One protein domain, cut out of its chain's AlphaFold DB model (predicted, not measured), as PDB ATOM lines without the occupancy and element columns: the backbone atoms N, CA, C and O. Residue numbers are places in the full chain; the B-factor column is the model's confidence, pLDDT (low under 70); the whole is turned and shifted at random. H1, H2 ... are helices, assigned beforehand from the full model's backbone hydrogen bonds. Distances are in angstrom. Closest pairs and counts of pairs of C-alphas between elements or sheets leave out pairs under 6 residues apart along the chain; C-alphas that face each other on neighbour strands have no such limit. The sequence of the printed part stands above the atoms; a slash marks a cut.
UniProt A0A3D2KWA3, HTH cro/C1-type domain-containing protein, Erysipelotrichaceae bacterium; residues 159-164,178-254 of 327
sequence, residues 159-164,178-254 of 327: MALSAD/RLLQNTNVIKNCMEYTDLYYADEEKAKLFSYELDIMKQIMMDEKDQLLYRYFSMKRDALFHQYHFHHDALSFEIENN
ATOM      1  N   MET A 159      51.738 -47.072  13.479       90.75
ATOM      2  CA  MET A 159      52.888 -46.303  12.995       90.75
ATOM      3  C   MET A 159      52.942 -44.893  13.591       90.75
ATOM      4  O   MET A 159      51.913 -44.284  13.892       90.75
ATOM      5  N   ALA A 160      54.149 -44.354  13.748       92.12
ATOM      6  CA  ALA A 160      54.384 -42.927  13.961       92.12
ATOM      7  C   ALA A 160      55.096 -42.384  12.717       92.12
ATOM      8  O   ALA A 160      56.316 -42.295  12.715       92.12
ATOM      9  N   LEU A 161      54.359 -42.134  11.632       92.88
ATOM     10  CA  LEU A 161      54.935 -41.645  10.376       92.88
ATOM     11  C   LEU A 161      55.102 -40.129  10.432       92.88
ATOM     12  O   LEU A 161      54.179 -39.426  10.836       92.88
ATOM     13  N   SER A 162      56.234 -39.607   9.964       90.75
ATOM     14  CA  SER A 162      56.331 -38.171   9.689       90.75
ATOM     15  C   SER A 162      55.493 -37.782   8.467       90.75
ATOM     16  O   SER A 162      55.099 -38.640   7.673       90.75
ATOM     17  N   ALA A 163      55.238 -36.483   8.288       87.00
ATOM     18  CA  ALA A 163      54.565 -35.987   7.091       87.00
ATOM     19  C   ALA A 163      55.370 -36.308   5.822       87.00
ATOM     20  O   ALA A 163      54.800 -36.748   4.829       87.00
ATOM     21  N   ASP A 164      56.700 -36.192   5.877       87.88
ATOM     22  CA  ASP A 164      57.593 -36.596   4.784       87.88
ATOM     23  C   ASP A 164      57.435 -38.084   4.437       87.88
ATOM     24  O   ASP A 164      57.313 -38.441   3.267       87.88
ATOM     25  N   ARG A 178      48.196 -48.779  -6.402       88.31
ATOM     26  CA  ARG A 178      47.499 -49.251  -5.197       88.31
ATOM     27  C   ARG A 178      46.327 -48.349  -4.804       88.31
ATOM     28  O   ARG A 178      45.277 -48.848  -4.409       88.31
ATOM     29  N   LEU A 179      46.492 -47.031  -4.935       86.00
ATOM     30  CA  LEU A 179      45.437 -46.069  -4.588       86.00
ATOM     31  C   LEU A 179      44.241 -46.126  -5.551       86.00
ATOM     32  O   LEU A 179      43.113 -45.904  -5.123       86.00
ATOM     33  N   LEU A 180      44.475 -46.463  -6.826       82.19
ATOM     34  CA  LEU A 180      43.412 -46.662  -7.819       82.19
ATOM     35  C   LEU A 180      42.637 -47.961  -7.559       82.19
ATOM     36  O   LEU A 180      41.430 -48.015  -7.761       82.19
ATOM     37  N   GLN A 181      43.328 -49.005  -7.099       84.31
ATOM     38  CA  GLN A 181      42.725 -50.311  -6.819       84.31
ATOM     39  C   GLN A 181      41.871 -50.313  -5.545       84.31
ATOM     40  O   GLN A 181      40.940 -51.108  -5.430       84.31
ATOM     41  N   ASN A 182      42.195 -49.459  -4.570       85.25
ATOM     42  CA  ASN A 182      41.484 -49.397  -3.299       85.25
ATOM     43  C   ASN A 182      41.459 -47.970  -2.739       85.25
ATOM     44  O   ASN A 182      42.392 -47.528  -2.062       85.25
ATOM     45  N   THR A 183      40.339 -47.276  -2.950       83.81
ATOM     46  CA  THR A 183      40.145 -45.899  -2.473       83.81
ATOM     47  C   THR A 183      40.120 -45.787  -0.948       83.81
ATOM     48  O   THR A 183      40.359 -44.706  -0.421       83.81
ATOM     49  N   ASN A 184      39.927 -46.877  -0.196       88.50
ATOM     50  CA  ASN A 184      40.034 -46.825   1.266       88.50
ATOM     51  C   ASN A 184      41.469 -46.558   1.737       88.50
ATOM     52  O   ASN A 184      41.649 -46.062   2.842       88.50
ATOM     53  N   VAL A 185      42.492 -46.835   0.916       90.44
ATOM     54  CA  VAL A 185      43.885 -46.545   1.289       90.44
ATOM     55  C   VAL A 185      44.079 -45.042   1.488       90.44
ATOM     56  O   VAL A 185      44.582 -44.641   2.533       90.44
ATOM     57  N   ILE A 186      43.627 -44.211   0.541       91.00
ATOM     58  CA  ILE A 186      43.742 -42.751   0.672       91.00
ATOM     59  C   ILE A 186      42.861 -42.224   1.812       91.00
ATOM     60  O   ILE A 186      43.321 -41.393   2.583       91.00
ATOM     61  N   LYS A 187      41.650 -42.767   2.001       90.62
ATOM     62  CA  LYS A 187      40.748 -42.365   3.099       90.62
ATOM     63  C   LYS A 187      41.376 -42.616   4.471       90.62
ATOM     64  O   LYS A 187      41.405 -41.716   5.299       90.62
ATOM     65  N   ASN A 188      41.968 -43.796   4.665       91.94
ATOM     66  CA  ASN A 188      42.684 -44.133   5.894       91.94
ATOM     67  C   ASN A 188      43.911 -43.228   6.115       91.94
ATOM     68  O   ASN A 188      44.241 -42.933   7.260       91.94
ATOM     69  N   CYS A 189      44.590 -42.788   5.045       93.25
ATOM     70  CA  CYS A 189      45.682 -41.812   5.156       93.25
ATOM     71  C   CYS A 189      45.159 -40.448   5.610       93.25
ATOM     72  O   CYS A 189      45.705 -39.902   6.557       93.25
ATOM     73  N   MET A 190      44.058 -39.956   5.034       92.69
ATOM     74  CA  MET A 190      43.455 -38.676   5.430       92.69
ATOM     75  C   MET A 190      42.971 -38.689   6.886       92.69
ATOM     76  O   MET A 190      43.181 -37.728   7.623       92.69
ATOM     77  N   GLU A 191      42.357 -39.789   7.329       92.19
ATOM     78  CA  GLU A 191      41.968 -39.979   8.733       92.19
ATOM     79  C   GLU A 191      43.189 -40.018   9.658       92.19
ATOM     80  O   GLU A 191      43.206 -39.353  10.694       92.19
ATOM     81  N   TYR A 192      44.238 -40.752   9.275       91.69
ATOM     82  CA  TYR A 192      45.506 -40.740  10.001       91.69
ATOM     83  C   TYR A 192      46.080 -39.321  10.071       91.69
ATOM     84  O   TYR A 192      46.534 -38.884  11.131       91.69
ATOM     85  N   THR A 193      46.001 -38.577   8.967       91.12
ATOM     86  CA  THR A 193      46.519 -37.222   8.883       91.12
ATOM     87  C   THR A 193      45.813 -36.292   9.873       91.12
ATOM     88  O   THR A 193      46.456 -35.580  10.646       91.12
ATOM     89  N   ASP A 194      44.483 -36.364   9.913       90.69
ATOM     90  CA  ASP A 194      43.628 -35.569  10.799       90.69
ATOM     91  C   ASP A 194      43.858 -35.862  12.290       90.69
ATOM     92  O   ASP A 194      43.744 -34.965  13.129       90.69
ATOM     93  N   LEU A 195      44.208 -37.107  12.625       86.94
ATOM     94  CA  LEU A 195      44.396 -37.548  14.007       86.94
ATOM     95  C   LEU A 195      45.794 -37.253  14.564       86.94
ATOM     96  O   LEU A 195      45.910 -36.941  15.748       86.94
ATOM     97  N   TYR A 196      46.853 -37.382  13.755       82.00
ATOM     98  CA  TYR A 196      48.221 -37.498  14.287       82.00
ATOM     99  C   TYR A 196      49.168 -36.326  13.980       82.00
ATOM    100  O   TYR A 196      50.163 -36.163  14.699       82.00
ATOM    101  N   TYR A 197      48.893 -35.493  12.971       83.00
ATOM    102  CA  TYR A 197      49.774 -34.364  12.633       83.00
ATOM    103  C   TYR A 197      49.401 -33.067  13.354       83.00
ATOM    104  O   TYR A 197      48.289 -32.901  13.846       83.00
ATOM    105  N   ALA A 198      50.356 -32.141  13.440       78.12
ATOM    106  CA  ALA A 198      50.067 -30.764  13.826       78.12
ATOM    107  C   ALA A 198      49.322 -30.042  12.694       78.12
ATOM    108  O   ALA A 198      49.419 -30.431  11.532       78.12
ATOM    109  N   ASP A 199      48.598 -28.984  13.033       81.75
ATOM    110  CA  ASP A 199      47.689 -28.290  12.118       81.75
ATOM    111  C   ASP A 199      48.381 -27.703  10.872       81.75
ATOM    112  O   ASP A 199      47.853 -27.818   9.766       81.75
ATOM    113  N   GLU A 200      49.604 -27.185  11.006       75.62
ATOM    114  CA  GLU A 200      50.430 -26.778   9.860       75.62
ATOM    115  C   GLU A 200      50.722 -27.957   8.910       75.62
ATOM    116  O   GLU A 200      50.488 -27.871   7.702       75.62
ATOM    117  N   GLU A 201      51.174 -29.089   9.448       78.88
ATOM    118  CA  GLU A 201      51.520 -30.277   8.659       78.88
ATOM    119  C   GLU A 201      50.284 -30.933   8.028       78.88
ATOM    120  O   GLU A 201      50.342 -31.401   6.886       78.88
ATOM    121  N   LYS A 202      49.135 -30.904   8.720       87.25
ATOM    122  CA  LYS A 202      47.841 -31.336   8.168       87.25
ATOM    123  C   LYS A 202      47.487 -30.562   6.915       87.25
ATOM    124  O   LYS A 202      47.087 -31.163   5.927       87.25
ATOM    125  N   ALA A 203      47.629 -29.239   6.937       82.75
ATOM    126  CA  ALA A 203      47.254 -28.401   5.804       82.75
ATOM    127  C   ALA A 203      48.056 -28.773   4.541       82.75
ATOM    128  O   ALA A 203      47.498 -28.904   3.442       82.75
ATOM    129  N   LYS A 204      49.360 -29.022   4.717       80.38
ATOM    130  CA  LYS A 204      50.262 -29.465   3.647       80.38
ATOM    131  C   LYS A 204      49.889 -30.864   3.143       80.38
ATOM    132  O   LYS A 204      49.766 -31.065   1.937       80.38
ATOM    133  N   LEU A 205      49.657 -31.820   4.045       88.06
ATOM    134  CA  LEU A 205      49.282 -33.193   3.682       88.06
ATOM    135  C   LEU A 205      47.904 -33.283   3.022       88.06
ATOM    136  O   LEU A 205      47.795 -33.900   1.967       88.06
ATOM    137  N   PHE A 206      46.884 -32.611   3.563       90.69
ATOM    138  CA  PHE A 206      45.551 -32.576   2.961       90.69
ATOM    139  C   PHE A 206      45.588 -32.018   1.542       90.69
ATOM    140  O   PHE A 206      44.860 -32.505   0.685       90.69
ATOM    141  N   SER A 207      46.440 -31.029   1.259       87.25
ATOM    142  CA  SER A 207      46.616 -30.527  -0.111       87.25
ATOM    143  C   SER A 207      47.043 -31.639  -1.063       87.25
ATOM    144  O   SER A 207      46.427 -31.828  -2.110       87.25
ATOM    145  N   TYR A 208      48.040 -32.421  -0.654       87.94
ATOM    146  CA  TYR A 208      48.539 -33.535  -1.445       87.94
ATOM    147  C   TYR A 208      47.516 -34.675  -1.569       87.94
ATOM    148  O   TYR A 208      47.266 -35.189  -2.660       87.94
ATOM    149  N   GLU A 209      46.876 -35.050  -0.463       91.69
ATOM    150  CA  GLU A 209      45.878 -36.119  -0.412       91.69
ATOM    151  C   GLU A 209      44.632 -35.787  -1.241       91.69
ATOM    152  O   GLU A 209      44.146 -36.643  -1.981       91.69
ATOM    153  N   LEU A 210      44.135 -34.545  -1.182       90.56
ATOM    154  CA  LEU A 210      42.994 -34.084  -1.978       90.56
ATOM    155  C   LEU A 210      43.314 -34.086  -3.477       90.56
ATOM    156  O   LEU A 210      42.464 -34.486  -4.274       90.56
ATOM    157  N   ASP A 211      44.531 -33.704  -3.870       88.25
ATOM    158  CA  ASP A 211      44.973 -33.762  -5.268       88.25
ATOM    159  C   ASP A 211      44.996 -35.192  -5.808       88.25
ATOM    160  O   ASP A 211      44.579 -35.443  -6.943       88.25
ATOM    161  N   ILE A 212      45.448 -36.144  -4.987       89.06
ATOM    162  CA  ILE A 212      45.379 -37.573  -5.297       89.06
ATOM    163  C   ILE A 212      43.917 -38.013  -5.397       89.06
ATOM    164  O   ILE A 212      43.519 -38.625  -6.386       89.06
ATOM    165  N   MET A 213      43.101 -37.679  -4.399       88.44
ATOM    166  CA  MET A 213      41.706 -38.100  -4.323       88.44
ATOM    167  C   MET A 213      40.897 -37.592  -5.525       88.44
ATOM    168  O   MET A 213      40.141 -38.355  -6.126       88.44
ATOM    169  N   LYS A 214      41.118 -36.342  -5.953       86.62
ATOM    170  CA  LYS A 214      40.492 -35.737  -7.139       86.62
ATOM    171  C   LYS A 214      40.771 -36.517  -8.427       86.62
ATOM    172  O   LYS A 214      39.927 -36.529  -9.316       86.62
ATOM    173  N   GLN A 215      41.933 -37.158  -8.536       82.62
ATOM    174  CA  GLN A 215      42.317 -37.943  -9.714       82.62
ATOM    175  C   GLN A 215      41.738 -39.362  -9.710       82.62
ATOM    176  O   GLN A 215      41.680 -39.992 -10.762       82.62
ATOM    177  N   ILE A 216      41.344 -39.872  -8.540       81.06
ATOM    178  CA  ILE A 216      40.906 -41.262  -8.346       81.06
ATOM    179  C   ILE A 216      39.371 -41.368  -8.221       81.06
ATOM    180  O   ILE A 216      38.808 -42.445  -8.397       81.06
ATOM    181  N   MET A 217      38.669 -40.268  -7.924       76.00
ATOM    182  CA  MET A 217      37.244 -40.293  -7.571       76.00
ATOM    183  C   MET A 217      36.263 -40.568  -8.723       76.00
ATOM    184  O   MET A 217      36.357 -39.965  -9.791       76.00
ATOM    185  N   MET A 218      35.242 -41.399  -8.433       65.19
ATOM    186  CA  MET A 218      34.095 -41.704  -9.312       65.19
ATOM    187  C   MET A 218      32.708 -41.802  -8.607       65.19
ATOM    188  O   MET A 218      31.719 -41.963  -9.320       65.19
ATOM    189  N   ASP A 219      32.569 -41.682  -7.269       75.12
ATOM    190  CA  ASP A 219      31.274 -41.848  -6.550       75.12
ATOM    191  C   ASP A 219      30.867 -40.688  -5.599       75.12
ATOM    192  O   ASP A 219      31.631 -39.751  -5.369       75.12
ATOM    193  N   GLU A 220      29.625 -40.713  -5.086       77.62
ATOM    194  CA  GLU A 220      29.011 -39.644  -4.266       77.62
ATOM    195  C   GLU A 220      29.557 -39.568  -2.826       77.62
ATOM    196  O   GLU A 220      29.710 -38.475  -2.272       77.62
ATOM    197  N   LYS A 221      29.894 -40.709  -2.209       77.94
ATOM    198  CA  LYS A 221      30.425 -40.742  -0.835       77.94
ATOM    199  C   LYS A 221      31.806 -40.093  -0.781       77.94
ATOM    200  O   LYS A 221      32.105 -39.346   0.154       77.94
ATOM    201  N   ASP A 222      32.616 -40.331  -1.804       83.81
ATOM    202  CA  ASP A 222      33.959 -39.776  -1.891       83.81
ATOM    203  C   ASP A 222      33.918 -38.258  -2.128       83.81
ATOM    204  O   ASP A 222      34.725 -37.524  -1.556       83.81
ATOM    205  N   GLN A 223      32.901 -37.753  -2.837       86.12
ATOM    206  CA  GLN A 223      32.685 -36.309  -2.993       86.12
ATOM    207  C   GLN A 223      32.400 -35.600  -1.664       86.12
ATOM    208  O   GLN A 223      32.895 -34.491  -1.446       86.12
ATOM    209  N   LEU A 224      31.610 -36.205  -0.770       87.75
ATOM    210  CA  LEU A 224      31.330 -35.625   0.549       87.75
ATOM    211  C   LEU A 224      32.596 -35.555   1.410       87.75
ATOM    212  O   LEU A 224      32.877 -34.514   2.006       87.75
ATOM    213  N   LEU A 225      33.380 -36.633   1.428       89.25
ATOM    214  CA  LEU A 225      34.635 -36.693   2.175       89.25
ATOM    215  C   LEU A 225      35.663 -35.680   1.644       89.25
ATOM    216  O   LEU A 225      36.285 -34.961   2.425       89.25
ATOM    217  N   TYR A 226      35.781 -35.558   0.319       90.62
ATOM    218  CA  TYR A 226      36.627 -34.552  -0.323       90.62
ATOM    219  C   TYR A 226      36.244 -33.131   0.093       90.62
ATOM    220  O   TYR A 226      37.108 -32.335   0.453       90.62
ATOM    221  N   ARG A 227      34.943 -32.803   0.084       91.38
ATOM    222  CA  ARG A 227      34.460 -31.482   0.514       91.38
ATOM    223  C   ARG A 227      34.811 -31.209   1.974       91.38
ATOM    224  O   ARG A 227      35.303 -30.126   2.273       91.38
ATOM    225  N   TYR A 228      34.602 -32.185   2.858       92.50
ATOM    226  CA  TYR A 228      34.927 -32.062   4.279       92.50
ATOM    227  C   TYR A 228      36.411 -31.737   4.509       92.50
ATOM    228  O   TYR A 228      36.733 -30.753   5.176       92.50
ATOM    229  N   PHE A 229      37.321 -32.509   3.909       93.00
ATOM    230  CA  PHE A 229      38.755 -32.267   4.069       93.00
ATOM    231  C   PHE A 229      39.246 -31.021   3.327       93.00
ATOM    232  O   PHE A 229      40.146 -30.346   3.825       93.00
ATOM    233  N   SER A 230      38.625 -30.646   2.202       91.81
ATOM    234  CA  SER A 230      38.897 -29.360   1.547       91.81
ATOM    235  C   SER A 230      38.568 -28.193   2.475       91.81
ATOM    236  O   SER A 230      39.400 -27.310   2.646       91.81
ATOM    237  N   MET A 231      37.406 -28.217   3.136       93.25
ATOM    238  CA  MET A 231      37.029 -27.175   4.096       93.25
ATOM    239  C   MET A 231      38.003 -27.102   5.277       93.25
ATOM    240  O   MET A 231      38.384 -26.005   5.682       93.25
ATOM    241  N   LYS A 232      38.440 -28.252   5.809       92.75
ATOM    242  CA  LYS A 232      39.462 -28.298   6.867       92.75
ATOM    243  C   LYS A 232      40.782 -27.680   6.417       92.75
ATOM    244  O   LYS A 232      41.316 -26.825   7.115       92.75
ATOM    245  N   ARG A 233      41.292 -28.078   5.248       91.56
ATOM    246  CA  ARG A 233      42.512 -27.504   4.668       91.56
ATOM    247  C   ARG A 233      42.384 -25.990   4.505       91.56
ATOM    248  O   ARG A 233      43.288 -25.267   4.905       91.56
ATOM    249  N   ASP A 234      41.276 -25.513   3.947       89.81
ATOM    250  CA  ASP A 234      41.079 -24.086   3.677       89.81
ATOM    251  C   ASP A 234      41.002 -23.265   4.975       89.81
ATOM    252  O   ASP A 234      41.562 -22.170   5.044       89.81
ATOM    253  N   ALA A 235      40.395 -23.817   6.034       90.50
ATOM    254  CA  ALA A 235      40.411 -23.212   7.365       90.50
ATOM    255  C   ALA A 235      41.838 -23.103   7.932       90.50
ATOM    256  O   ALA A 235      42.223 -22.042   8.424       90.50
ATOM    257  N   LEU A 236      42.642 -24.162   7.801       88.12
ATOM    258  CA  LEU A 236      44.043 -24.166   8.232       88.12
ATOM    259  C   LEU A 236      44.895 -23.179   7.420       88.12
ATOM    260  O   LEU A 236      45.689 -22.431   7.982       88.12
ATOM    261  N   PHE A 237      44.705 -23.108   6.103       85.50
ATOM    262  CA  PHE A 237      45.389 -22.129   5.255       85.50
ATOM    263  C   PHE A 237      45.057 -20.691   5.630       85.50
ATOM    264  O   PHE A 237      45.948 -19.842   5.628       85.50
ATOM    265  N   HIS A 238      43.803 -20.419   5.986       84.75
ATOM    266  CA  HIS A 238      43.407 -19.107   6.478       84.75
ATOM    267  C   HIS A 238      44.077 -18.774   7.818       84.75
ATOM    268  O   HIS A 238      44.625 -17.684   7.962       84.75
ATOM    269  N   GLN A 239      44.070 -19.720   8.763       83.75
ATOM    270  CA  GLN A 239      44.641 -19.552  10.100       83.75
ATOM    271  C   GLN A 239      46.157 -19.318  10.079       83.75
ATOM    272  O   GLN A 239      46.651 -18.472  10.817       83.75
ATOM    273  N   TYR A 240      46.886 -20.058   9.242       76.81
ATOM    274  CA  TYR A 240      48.354 -20.048   9.203       76.81
ATOM    275  C   TYR A 240      48.936 -19.278   8.005       76.81
ATOM    276  O   TYR A 240      50.139 -19.319   7.766       76.81
ATOM    277  N   HIS A 241      48.093 -18.575   7.242       76.25
ATOM    278  CA  HIS A 241      48.489 -17.771   6.078       76.25
ATOM    279  C   HIS A 241      49.307 -18.538   5.019       76.25
ATOM    280  O   HIS A 241      50.223 -17.989   4.405       76.25
ATOM    281  N   PHE A 242      48.968 -19.806   4.773       68.62
ATOM    282  CA  PHE A 242      49.621 -20.607   3.735       68.62
ATOM    283  C   PHE A 242      49.210 -20.171   2.323       68.62
ATOM    284  O   PHE A 242      48.051 -19.846   2.057       68.62
ATOM    285  N   HIS A 243      50.155 -20.254   1.386       59.19
ATOM    286  CA  HIS A 243      49.883 -20.160  -0.047       59.19
ATOM    287  C   HIS A 243      49.775 -21.562  -0.663       59.19
ATOM    288  O   HIS A 243      50.469 -22.488  -0.250       59.19
ATOM    289  N   HIS A 244      48.870 -21.723  -1.634       50.88
ATOM    290  CA  HIS A 244      48.638 -22.993  -2.325       50.88
ATOM    291  C   HIS A 244      49.891 -23.452  -3.086       50.88
ATOM    292  O   HIS A 244      50.230 -22.849  -4.100       50.88
ATOM    293  N   ASP A 245      50.502 -24.560  -2.661       55.50
ATOM    294  CA  ASP A 245      51.282 -25.415  -3.558       55.50
ATOM    295  C   ASP A 245      51.286 -26.863  -3.044       55.50
ATOM    296  O   ASP A 245      51.802 -27.164  -1.970       55.50
ATOM    297  N   ALA A 246      50.638 -27.768  -3.781       51.31
ATOM    298  CA  ALA A 246      50.269 -29.102  -3.294       51.31
ATOM    299  C   ALA A 246      51.417 -30.133  -3.313       51.31
ATOM    300  O   ALA A 246      51.238 -31.265  -2.864       51.31
ATOM    301  N   LEU A 247      52.585 -29.762  -3.850       56.00
ATOM    302  CA  LEU A 247      53.705 -30.675  -4.107       56.00
ATOM    303  C   LEU A 247      55.068 -29.963  -4.104       56.00
ATOM    304  O   LEU A 247      55.962 -30.319  -4.869       56.00
ATOM    305  N   SER A 248      55.241 -28.948  -3.258       67.44
ATOM    306  CA  SER A 248      56.566 -28.376  -3.030       67.44
ATOM    307  C   SER A 248      57.344 -29.233  -2.030       67.44
ATOM    308  O   SER A 248      56.821 -29.683  -1.005       67.44
ATOM    309  N   PHE A 249      58.615 -29.484  -2.336       77.38
ATOM    310  CA  PHE A 249      59.535 -30.010  -1.340       77.38
ATOM    311  C   PHE A 249      59.919 -28.879  -0.394       77.38
ATOM    312  O   PHE A 249      60.353 -27.810  -0.832       77.38
ATOM    313  N   GLU A 250      59.774 -29.124   0.905       76.56
ATOM    314  CA  GLU A 250      60.127 -28.144   1.923       76.56
ATOM    315  C   GLU A 250      61.644 -27.954   1.975       76.56
ATOM    316  O   GLU A 250      62.421 -28.901   2.123       76.56
ATOM    317  N   ILE A 251      62.062 -26.697   1.835       79.50
ATOM    318  CA  ILE A 251      63.459 -26.287   1.921       79.50
ATOM    319  C   ILE A 251      63.675 -25.701   3.313       79.50
ATOM    320  O   ILE A 251      63.393 -24.531   3.572       79.50
ATOM    321  N   GLU A 252      64.170 -26.530   4.225       76.81
ATOM    322  CA  GLU A 252      64.443 -26.117   5.599       76.81
ATOM    323  C   GLU A 252      65.728 -25.293   5.696       76.81
ATOM    324  O   GLU A 252      66.793 -25.731   5.272       76.81
ATOM    325  N   ASN A 253      65.651 -24.117   6.320       75.56
ATOM    326  CA  ASN A 253      66.796 -23.235   6.582       75.56
ATOM    327  C   ASN A 253      67.112 -23.153   8.076       75.56
ATOM    328  O   ASN A 253      67.240 -22.077   8.651       75.56
ATOM    329  N   ASN A 254      67.211 -24.315   8.708       76.62
ATOM    330  CA  ASN A 254      67.303 -24.460  10.153       76.62
ATOM    331  C   ASN A 254      68.642 -25.066  10.596       76.62
ATOM    332  O   ASN A 254      68.717 -25.673  11.653       76.62
TER     333      ASN A 254
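AT A GLANCE: This is residues 159 to 164 and 178 to 254 of the 327 residues of the protein "HTH cro/C1-type domain-containing protein" of Erysipelotrichaceae bacterium (UniProt A0A3D2KWA3). Three helices, H2, H3 and H4, make an up-and-down bundle, their centres forming a triangle, with H3 touching both of the others. The very short H1 sits at the corner before H2, and residues 241 to 254 form a tail with no named element that leads away from the end of H4. The printed part has 83 residues, with four named helices in the order H1, H2, H3, H4 and no named strand, and its class is all helix. It is compact, with a radius of gyration of the C-alphas of 13.0 A, and only just elongated, spanning 42 by 27 by 22 A.

HOW THE PARTS SIT: H1, residues 178 to 181, and H2, residues 184 to 196, only just touch, with 3 pairs of C-alphas within 8 A, and only at the corner by their link; H2 does so with residues 185 to 186 alone. The closest C-alphas, of Leu 179 and Val 185, are 6.1 A apart. H1 is close to but not clearly touching H3, residues 199 to 216, where the closest C-alphas, of Leu 180 and Ile 216, are 6.0 A apart. H2 and H3 form a helical hairpin. They touch, the C-alphas of Thr 193 and Lys 202 being closest at 6.1 A, and run opposite ways at a shallow tilt of 9 degrees. H3 and H4, residues 220 to 240, form a second helical hairpin, opposite ways at a shallow tilt of 31 degrees. They touch, and their closest C-alphas are those of Ala 203 and Arg 233, 5.0 A apart. H2 and H4 are near each other, while H1 and H4 are apart. Each O i to N i+4 pair is within hydrogen-bond range in H2 and H4, and 13 of 14 are in H3; H1 is too short for such a pair.

IN THESE COORDINATES: H1 begins at C-alpha 178, at (47.499, -49.251, -5.197). H2 is 18.0 A long from first to last C-alpha. H3 is 25.2 A long, with a kink of 26 degrees near residue 206. H4, the longest helix with 21 residues, measures 30.7 A from C-alpha 220, at (29.011, -39.644, -4.266), to C-alpha 240, at (48.354, -20.048, 9.203).

THE WHOLE: The two C-alphas farthest apart, those of Glu 220 and Asn 254, are 43.6 A from each other. Residues 165 to 177 are not printed, and C-alphas 164 and 178 are 19.0 A apart across this cut. The links H1 to H2, H2 to H3 and H3 to H4 are tight. The mean pLDDT of the printed part is 83.5; residue 218 and residues 242 to 248 are under 70.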